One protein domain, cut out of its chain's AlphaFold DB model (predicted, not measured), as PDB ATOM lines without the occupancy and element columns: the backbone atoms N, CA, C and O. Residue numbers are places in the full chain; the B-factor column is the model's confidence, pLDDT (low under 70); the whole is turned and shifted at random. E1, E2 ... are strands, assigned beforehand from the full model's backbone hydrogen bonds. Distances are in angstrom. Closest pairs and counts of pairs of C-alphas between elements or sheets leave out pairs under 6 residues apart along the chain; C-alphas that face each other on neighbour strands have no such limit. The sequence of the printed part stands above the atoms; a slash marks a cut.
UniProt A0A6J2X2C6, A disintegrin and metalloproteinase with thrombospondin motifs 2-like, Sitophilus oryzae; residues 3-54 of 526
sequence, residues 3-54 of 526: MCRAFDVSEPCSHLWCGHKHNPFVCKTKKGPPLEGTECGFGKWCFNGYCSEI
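What this domain is: This is residues 3 to 54 of the 526 residues of the protein "A disintegrin and metalloproteinase with thrombospondin motifs 2-like" of Sitophilus oryzae (UniProt A0A6J2X2C6). Two small antiparallel sheets sit toward opposite ends of the longest axis: a three-stranded sheet of E3, E4 and E5 at one end, and the longer hairpin of E1 and E2 at the other. The two sheets are apart, and the unnamed stretches of residues 3 to 15 and 31 to 38 run between and beside them, a loosely formed arrangement. The printed part has 52 residues with no named helix and five named strands, E1 to E5 in chain order; the class is all strand, with 24 of the residues, under half, in named elements. The sheet orders are E3, E4, E5 and E1, E2. The whole is compact, with a radius of gyration of the C-alphas of 10.9 A and spans of 33 by 23 by 17 A.

How they stand to each other: E3, residues 39 to 41, E4, residues 44 to 47, and E5, residues 50 to 53, form a meander, each strand the antiparallel neighbour of the one before. E3 and E5 are its edge strands and E4 is the inner one. E3 and E4 form a hairpin with directions 127 degrees apart; N 40 and O 44 are within hydrogen-bond range at 3.0 A. E4 and E5 form a hairpin at 135 degrees, with N 47 and O 50 at 2.8 A and N 52 and O 45 at 3.0 A. The closest C-alphas of E3 and E5 are those of Cys 40 and Cys 51, 5.9 A apart. E1, residues 16 to 20, and E2, residues 23 to 30, form the third hairpin, antiparallel at 147 degrees, with N 18 and O 28 at 2.8 A and N 28 and O 18 at 2.9 A. E2 bends by 64 degrees at residue 26. E1 and E2 are each apart from E3, E4 and E5.

Where its parts are: E4 runs from C-alpha 44 at (29.995, 42.987, 48.280) to C-alpha 47, 9.4 A. E5 spans 9.8 A and ends with C-alpha 53 at (33.149, 45.677, 50.434), while E3 spans 5.8 A. E1 begins with C-alpha 16 at (25.631, 44.381, 32.944) and spans 13.2 A. E2, the longest strand with 8 residues, spans 17.9 A.

The domain as a whole: The two C-alphas farthest apart are those of His 22 and Ile 54, at 33.5 A. The printed part has no cut. The links E1 to E2, E3 to E4 and E4 to E5 are tight, that from E2 to E3 is short with 8 residues, and no link is long. The mean pLDDT of the printed part is 75.2; 11 residues are under 70, among them residues 7 to 10 and 42 to 43.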
ATOM      1  N   MET A   3      19.948  37.852  36.279       69.62
ATOM      2  CA  MET A   3      21.415  37.747  36.315       69.62
ATOM      3  C   MET A   3      21.885  36.527  35.500       69.62
ATOM      4  O   MET A   3      21.275  35.454  35.580       69.62
ATOM      5  N   CYS A   4      22.915  36.714  34.673       74.81
ATOM      6  CA  CYS A   4      23.557  35.652  33.895       74.81
ATOM      7  C   CYS A   4      24.204  34.604  34.818       74.81
ATOM      8  O   CYS A   4      24.829  34.978  35.803       74.81
ATOM      9  N   ARG A   5      24.069  33.307  34.502       70.81
ATOM     10  CA  ARG A   5      24.686  32.198  35.269       70.81
ATOM     11  C   ARG A   5      25.541  31.259  34.411       70.81
ATOM     12  O   ARG A   5      25.868  30.161  34.841       70.81
ATOM     13  N   ALA A   6      25.831  31.653  33.173       70.94
ATOM     14  CA  ALA A   6      26.547  30.814  32.213       70.94
ATOM     15  C   ALA A   6      28.045  30.677  32.524       70.94
ATOM     16  O   ALA A   6      28.664  29.699  32.122       70.94
ATOM     17  N   PHE A   7      28.617  31.667  33.208       69.38
ATOM     18  CA  PHE A   7      30.026  31.748  33.573       69.38
ATOM     19  C   PHE A   7      30.177  32.673  34.784       69.38
ATOM     20  O   PHE A   7      29.343  33.562  34.985       69.38
ATOM     21  N   ASP A   8      31.241  32.482  35.563       66.38
ATOM     22  CA  ASP A   8      31.633  33.452  36.582       66.38
ATOM     23  C   ASP A   8      32.148  34.712  35.890       66.38
ATOM     24  O   ASP A   8      33.114  34.686  35.123       66.38
ATOM     25  N   VAL A   9      31.465  35.829  36.124       67.81
ATOM     26  CA  VAL A   9      31.900  37.124  35.611       67.81
ATOM     27  C   VAL A   9      33.065  37.575  36.484       67.81
ATOM     28  O   VAL A   9      32.863  37.872  37.657       67.81
ATOM     29  N   SER A  10      34.279  37.622  35.927       68.06
ATOM     30  CA  SER A  10      35.487  38.043  36.656       68.06
ATOM     31  C   SER A  10      35.368  39.461  37.223       68.06
ATOM     32  O   SER A  10      35.877  39.751  38.300       68.06
ATOM     33  N   GLU A  11      34.643  40.331  36.518       76.69
ATOM     34  CA  GLU A  11      34.331  41.698  36.933       76.69
ATOM     35  C   GLU A  11      32.817  41.943  36.829       76.69
ATOM     36  O   GLU A  11      32.332  42.525  35.854       76.69
ATOM     37  N   PRO A  12      32.027  41.494  37.819       76.50
ATOM     38  CA  PRO A  12      30.563  41.531  37.755       76.50
ATOM     39  C   PRO A  12      29.990  42.953  37.675       76.50
ATOM     40  O   PRO A  12      28.845  43.130  37.265       76.50
ATOM     41  N   CYS A  13      30.784  43.964  38.037       81.81
ATOM     42  CA  CYS A  13      30.378  45.363  38.089       81.81
ATOM     43  C   CYS A  13      30.843  46.198  36.889       81.81
ATOM     44  O   CYS A  13      30.408  47.338  36.775       81.81
ATOM     45  N   SER A  14      31.661  45.659  35.975       82.69
ATOM     46  CA  SER A  14      32.132  46.423  34.809       82.69
ATOM     47  C   SER A  14      31.089  46.472  33.688       82.69
ATOM     48  O   SER A  14      30.925  47.498  33.029       82.69
ATOM     49  N   HIS A  15      30.335  45.383  33.498       83.12
ATOM     50  CA  HIS A  15      29.320  45.257  32.450       83.12
ATOM     51  C   HIS A  15      28.076  44.527  32.955       83.12
ATOM     52  O   HIS A  15      28.165  43.491  33.613       83.12
ATOM     53  N   LEU A  16      26.892  45.027  32.596       82.38
ATOM     54  CA  LEU A  16      25.631  44.381  32.944       82.38
ATOM     55  C   LEU A  16      25.359  43.162  32.048       82.38
ATOM     56  O   LEU A  16      24.970  43.305  30.886       82.38
ATOM     57  N   TRP A  17      25.476  41.963  32.624       83.69
ATOM     58  CA  TRP A  17      25.160  40.691  31.967       83.69
ATOM     59  C   TRP A  17      23.769  40.172  32.346       83.69
ATOM     60  O   TRP A  17      23.470  39.880  33.503       83.69
ATOM     61  N   CYS A  18      22.910  40.010  31.344       80.56
ATOM     62  CA  CYS A  18      21.514  39.610  31.490       80.56
ATOM     63  C   CYS A  18      21.251  38.251  30.824       80.56
ATOM     64  O   CYS A  18      21.390  38.112  29.609       80.56
ATOM     65  N   GLY A  19      20.806  37.264  31.600       81.44
ATOM     66  CA  GLY A  19      20.311  35.970  31.125       81.44
ATOM     67  C   GLY A  19      18.832  36.015  30.717       81.44
ATOM     68  O   GLY A  19      18.024  36.765  31.284       81.44
ATOM     69  N   HIS A  20      18.450  35.218  29.719       79.44
ATOM     70  CA  HIS A  20      17.049  35.084  29.308       79.44
ATOM     71  C   HIS A  20      16.236  34.264  30.330       79.44
ATOM     72  O   HIS A  20      16.730  33.271  30.855       79.44
ATOM     73  N   LYS A  21      14.965  34.627  30.584       76.75
ATOM     74  CA  LYS A  21      14.126  33.981  31.627       76.75
ATOM     75  C   LYS A  21      13.945  32.467  31.430       76.75
ATOM     76  O   LYS A  21      13.810  31.752  32.413       76.75
ATOM     77  N   HIS A  22      13.938  31.998  30.183       77.38
ATOM     78  CA  HIS A  22      13.735  30.582  29.837       77.38
ATOM     79  C   HIS A  22      15.033  29.817  29.548       77.38
ATOM     80  O   HIS A  22      15.008  28.596  29.474       77.38
ATOM     81  N   ASN A  23      16.159  30.518  29.369       76.44
ATOM     82  CA  ASN A  23      17.461  29.892  29.158       76.44
ATOM     83  C   ASN A  23      18.560  30.772  29.789       76.44
ATOM     84  O   ASN A  23      19.075  31.681  29.129       76.44
ATOM     85  N   PRO A  24      18.893  30.545  31.074       66.81
ATOM     86  CA  PRO A  24      19.826  31.382  31.827       66.81
ATOM     87  C   PRO A  24      21.288  31.242  31.368       66.81
ATOM     88  O   PRO A  24      22.133  32.012  31.824       66.81
ATOM     89  N   PHE A  25      21.572  30.304  30.455       70.19
ATOM     90  CA  PHE A  25      22.886  30.106  29.842       70.19
ATOM     91  C   PHE A  25      23.134  31.014  28.626       70.19
ATOM     92  O   PHE A  25      24.269  31.161  28.184       70.19
ATOM     93  N   VAL A  26      22.090  31.659  28.091       79.88
ATOM     94  CA  VAL A  26      22.225  32.647  27.011       79.88
ATOM     95  C   VAL A  26      22.268  34.038  27.625       79.88
ATOM     96  O   VAL A  26      21.235  34.597  28.013       79.88
ATOM     97  N   CYS A  27      23.474  34.594  27.707       78.44
ATOM     98  CA  CYS A  27      23.717  35.896  28.311       78.44
ATOM     99  C   CYS A  27      23.933  36.976  27.254       78.44
ATOM    100  O   CYS A  27      24.658  36.789  26.280       78.44
ATOM    101  N   LYS A  28      23.291  38.127  27.456       81.19
ATOM    102  CA  LYS A  28      23.472  39.337  26.652       81.19
ATOM    103  C   LYS A  28      24.053  40.436  27.532       81.19
ATOM    104  O   LYS A  28      23.655  40.560  28.688       81.19
ATOM    105  N   THR A  29      24.951  41.240  26.975       78.94
ATOM    106  CA  THR A  29      25.564  42.383  27.663       78.94
ATOM    107  C   THR A  29      25.111  43.704  27.047       78.94
ATOM    108  O   THR A  29      24.811  43.770  25.852       78.94
ATOM    109  N   LYS A  30      25.044  44.760  27.859       71.69
ATOM    110  CA  LYS A  30      24.851  46.149  27.417       71.69
ATOM    111  C   LYS A  30      26.108  46.948  27.793       71.69
ATOM    112  O   LYS A  30      26.729  46.644  28.804       71.69
ATOM    113  N   LYS A  31      26.486  47.966  26.999       67.75
ATOM    114  CA  LYS A  31      27.665  48.835  27.239       67.75
ATOM    115  C   LYS A  31      27.475  49.774  28.446       67.75
ATOM    116  O   LYS A  31      27.409  50.988  28.285       67.75
ATOM    117  N   GLY A  32      27.334  49.215  29.639       73.75
ATOM    118  CA  GLY A  32      27.284  49.967  30.886       73.75
ATOM    119  C   GLY A  32      27.365  49.048  32.107       73.75
ATOM    120  O   GLY A  32      26.932  47.891  32.018       73.75
ATOM    121  N   PRO A  33      27.911  49.543  33.228       79.31
ATOM    122  CA  PRO A  33      27.973  48.794  34.477       79.31
ATOM    123  C   PRO A  33      26.561  48.573  35.057       79.31
ATOM    124  O   PRO A  33      25.632  49.328  34.739       79.31
ATOM    125  N   PRO A  34      26.358  47.545  35.904       77.69
ATOM    126  CA  PRO A  34      25.176  47.455  36.754       77.69
ATOM    127  C   PRO A  34      25.015  48.714  37.615       77.69
ATOM    128  O   PRO A  34      25.984  49.422  37.885       77.69
ATOM    129  N   LEU A  35      23.788  48.976  38.068       76.25
ATOM    130  CA  LEU A  35      23.517  50.091  38.975       76.25
ATOM    131  C   LEU A  35      24.363  49.965  40.247       76.25
ATOM    132  O   LEU A  35      24.583  48.858  40.751       76.25
ATOM    133  N   GLU A  36      24.816  51.097  40.774       74.44
ATOM    134  CA  GLU A  36      25.571  51.099  42.020       74.44
ATOM    135  C   GLU A  36      24.716  50.518  43.161       74.44
ATOM    136  O   GLU A  36      23.509  50.749  43.236       74.44
ATOM    137  N   GLY A  37      25.322  49.698  44.019       67.56
ATOM    138  CA  GLY A  37      24.606  48.941  45.048       67.56
ATOM    139  C   GLY A  37      24.046  47.596  44.583       67.56
ATOM    140  O   GLY A  37      23.443  46.888  45.388       67.56
ATOM    141  N   THR A  38      24.250  47.204  43.321       75.25
ATOM    142  CA  THR A  38      23.953  45.834  42.869       75.25
ATOM    143  C   THR A  38      24.862  44.848  43.604       75.25
ATOM    144  O   THR A  38      26.078  45.022  43.615       75.25
ATOM    145  N   GLU A  39      24.285  43.814  44.216       74.06
ATOM    146  CA  GLU A  39      25.049  42.748  44.870       74.06
ATOM    147  C   GLU A  39      25.898  42.001  43.832       74.06
ATOM    148  O   GLU A  39      25.383  41.499  42.829       74.06
ATOM    149  N   CYS A  40      27.204  41.949  44.073       77.56
ATOM    150  CA  CYS A  40      28.180  41.326  43.180       77.56
ATOM    151  C   CYS A  40      28.925  40.153  43.833       77.56
ATOM    152  O   CYS A  40      29.690  39.459  43.168       77.56
ATOM    153  N   GLY A  41      28.683  39.919  45.123       73.69
ATOM    154  CA  GLY A  41      29.219  38.820  45.916       73.69
ATOM    155  C   GLY A  41      28.684  38.892  47.346       73.69
ATOM    156  O   GLY A  41      28.055  39.878  47.727       73.69
ATOM    157  N   PHE A  42      28.934  37.859  48.154       69.44
ATOM    158  CA  PHE A  42      28.489  37.830  49.549       69.44
ATOM    159  C   PHE A  42      29.086  39.015  50.329       69.44
ATOM    160  O   PHE A  42      30.303  39.089  50.493       69.44
ATOM    161  N   GLY A  43      28.240  39.956  50.761       67.19
ATOM    162  CA  GLY A  43      28.677  41.178  51.451       67.19
ATOM    163  C   GLY A  43      29.460  42.171  50.576       67.19
ATOM    164  O   GLY A  43      30.197  42.995  51.113       67.19
ATOM    165  N   LYS A  44      29.334  42.090  49.242       75.31
ATOM    166  CA  LYS A  44      29.995  42.987  48.280       75.31
ATOM    167  C   LYS A  44      28.992  43.590  47.309       75.31
ATOM    168  O   LYS A  44      28.080  42.912  46.828       75.31
ATOM    169  N   TRP A  45      29.208  44.852  46.960       77.62
ATOM    170  CA  TRP A  45      28.314  45.606  46.087       77.62
ATOM    171  C   TRP A  45      29.087  46.351  45.001       77.62
ATOM    172  O   TRP A  45      30.254  46.705  45.172       77.62
ATOM    173  N   CYS A  46      28.427  46.581  43.867       78.94
ATOM    174  CA  CYS A  46      28.988  47.347  42.765       78.94
ATOM    175  C   CYS A  46      29.080  48.834  43.106       78.94
ATOM    176  O   CYS A  46      28.068  49.453  43.435       78.94
ATOM    177  N   PHE A  47      30.269  49.415  42.962       74.88
ATOM    178  CA  PHE A  47      30.535  50.839  43.154       74.88
ATOM    179  C   PHE A  47      31.578  51.318  42.138       74.88
ATOM    180  O   PHE A  47      32.636  50.702  42.015       74.88
ATOM    181  N   ASN A  48      31.282  52.379  41.373       75.44
ATOM    182  CA  ASN A  48      32.164  52.893  40.311       75.44
ATOM    183  C   ASN A  48      32.707  51.817  39.339       75.44
ATOM    184  O   ASN A  48      33.832  51.909  38.855       75.44
ATOM    185  N   GLY A  49      31.920  50.775  39.055       76.50
ATOM    186  CA  GLY A  49      32.321  49.682  38.162       76.50
ATOM    187  C   GLY A  49      33.131  48.553  38.815       76.50
ATOM    188  O   GLY A  49      33.442  47.570  38.145       76.50
ATOM    189  N   TYR A  50      33.410  48.634  40.120       81.81
ATOM    190  CA  TYR A  50      34.154  47.627  40.884       81.81
ATOM    191  C   TYR A  50      33.262  46.923  41.910       81.81
ATOM    192  O   TYR A  50      32.315  47.507  42.429       81.81
ATOM    193  N   CYS A  51      33.559  45.653  42.199       80.81
ATOM    194  CA  CYS A  51      32.890  44.892  43.253       80.81
ATOM    195  C   CYS A  51      33.655  45.067  44.566       80.81
ATOM    196  O   CYS A  51      34.746  44.516  44.721       80.81
ATOM    197  N   SER A  52      33.111  45.847  45.499       75.56
ATOM    198  CA  SER A  52      33.824  46.255  46.713       75.56
ATOM    199  C   SER A  52      33.023  45.957  47.982       75.56
ATOM    200  O   SER A  52      31.792  45.905  47.968       75.56
ATOM    201  N   GLU A  53      33.736  45.741  49.090       72.31
ATOM    202  CA  GLU A  53      33.149  45.677  50.434       72.31
ATOM    203  C   GLU A  53      32.837  47.100  50.909       72.31
ATOM    204  O   GLU A  53      33.639  48.018  50.719       72.31
ATOM    205  N   ILE A  54      31.663  47.305  51.506       64.12
ATOM    206  CA  ILE A  54      31.272  48.616  52.033       64.12
ATOM    207  C   ILE A  54      31.953  48.805  53.396       64.12
ATOM    208  O   ILE A  54      31.576  48.164  54.373       64.12
TER     209      ILE A  54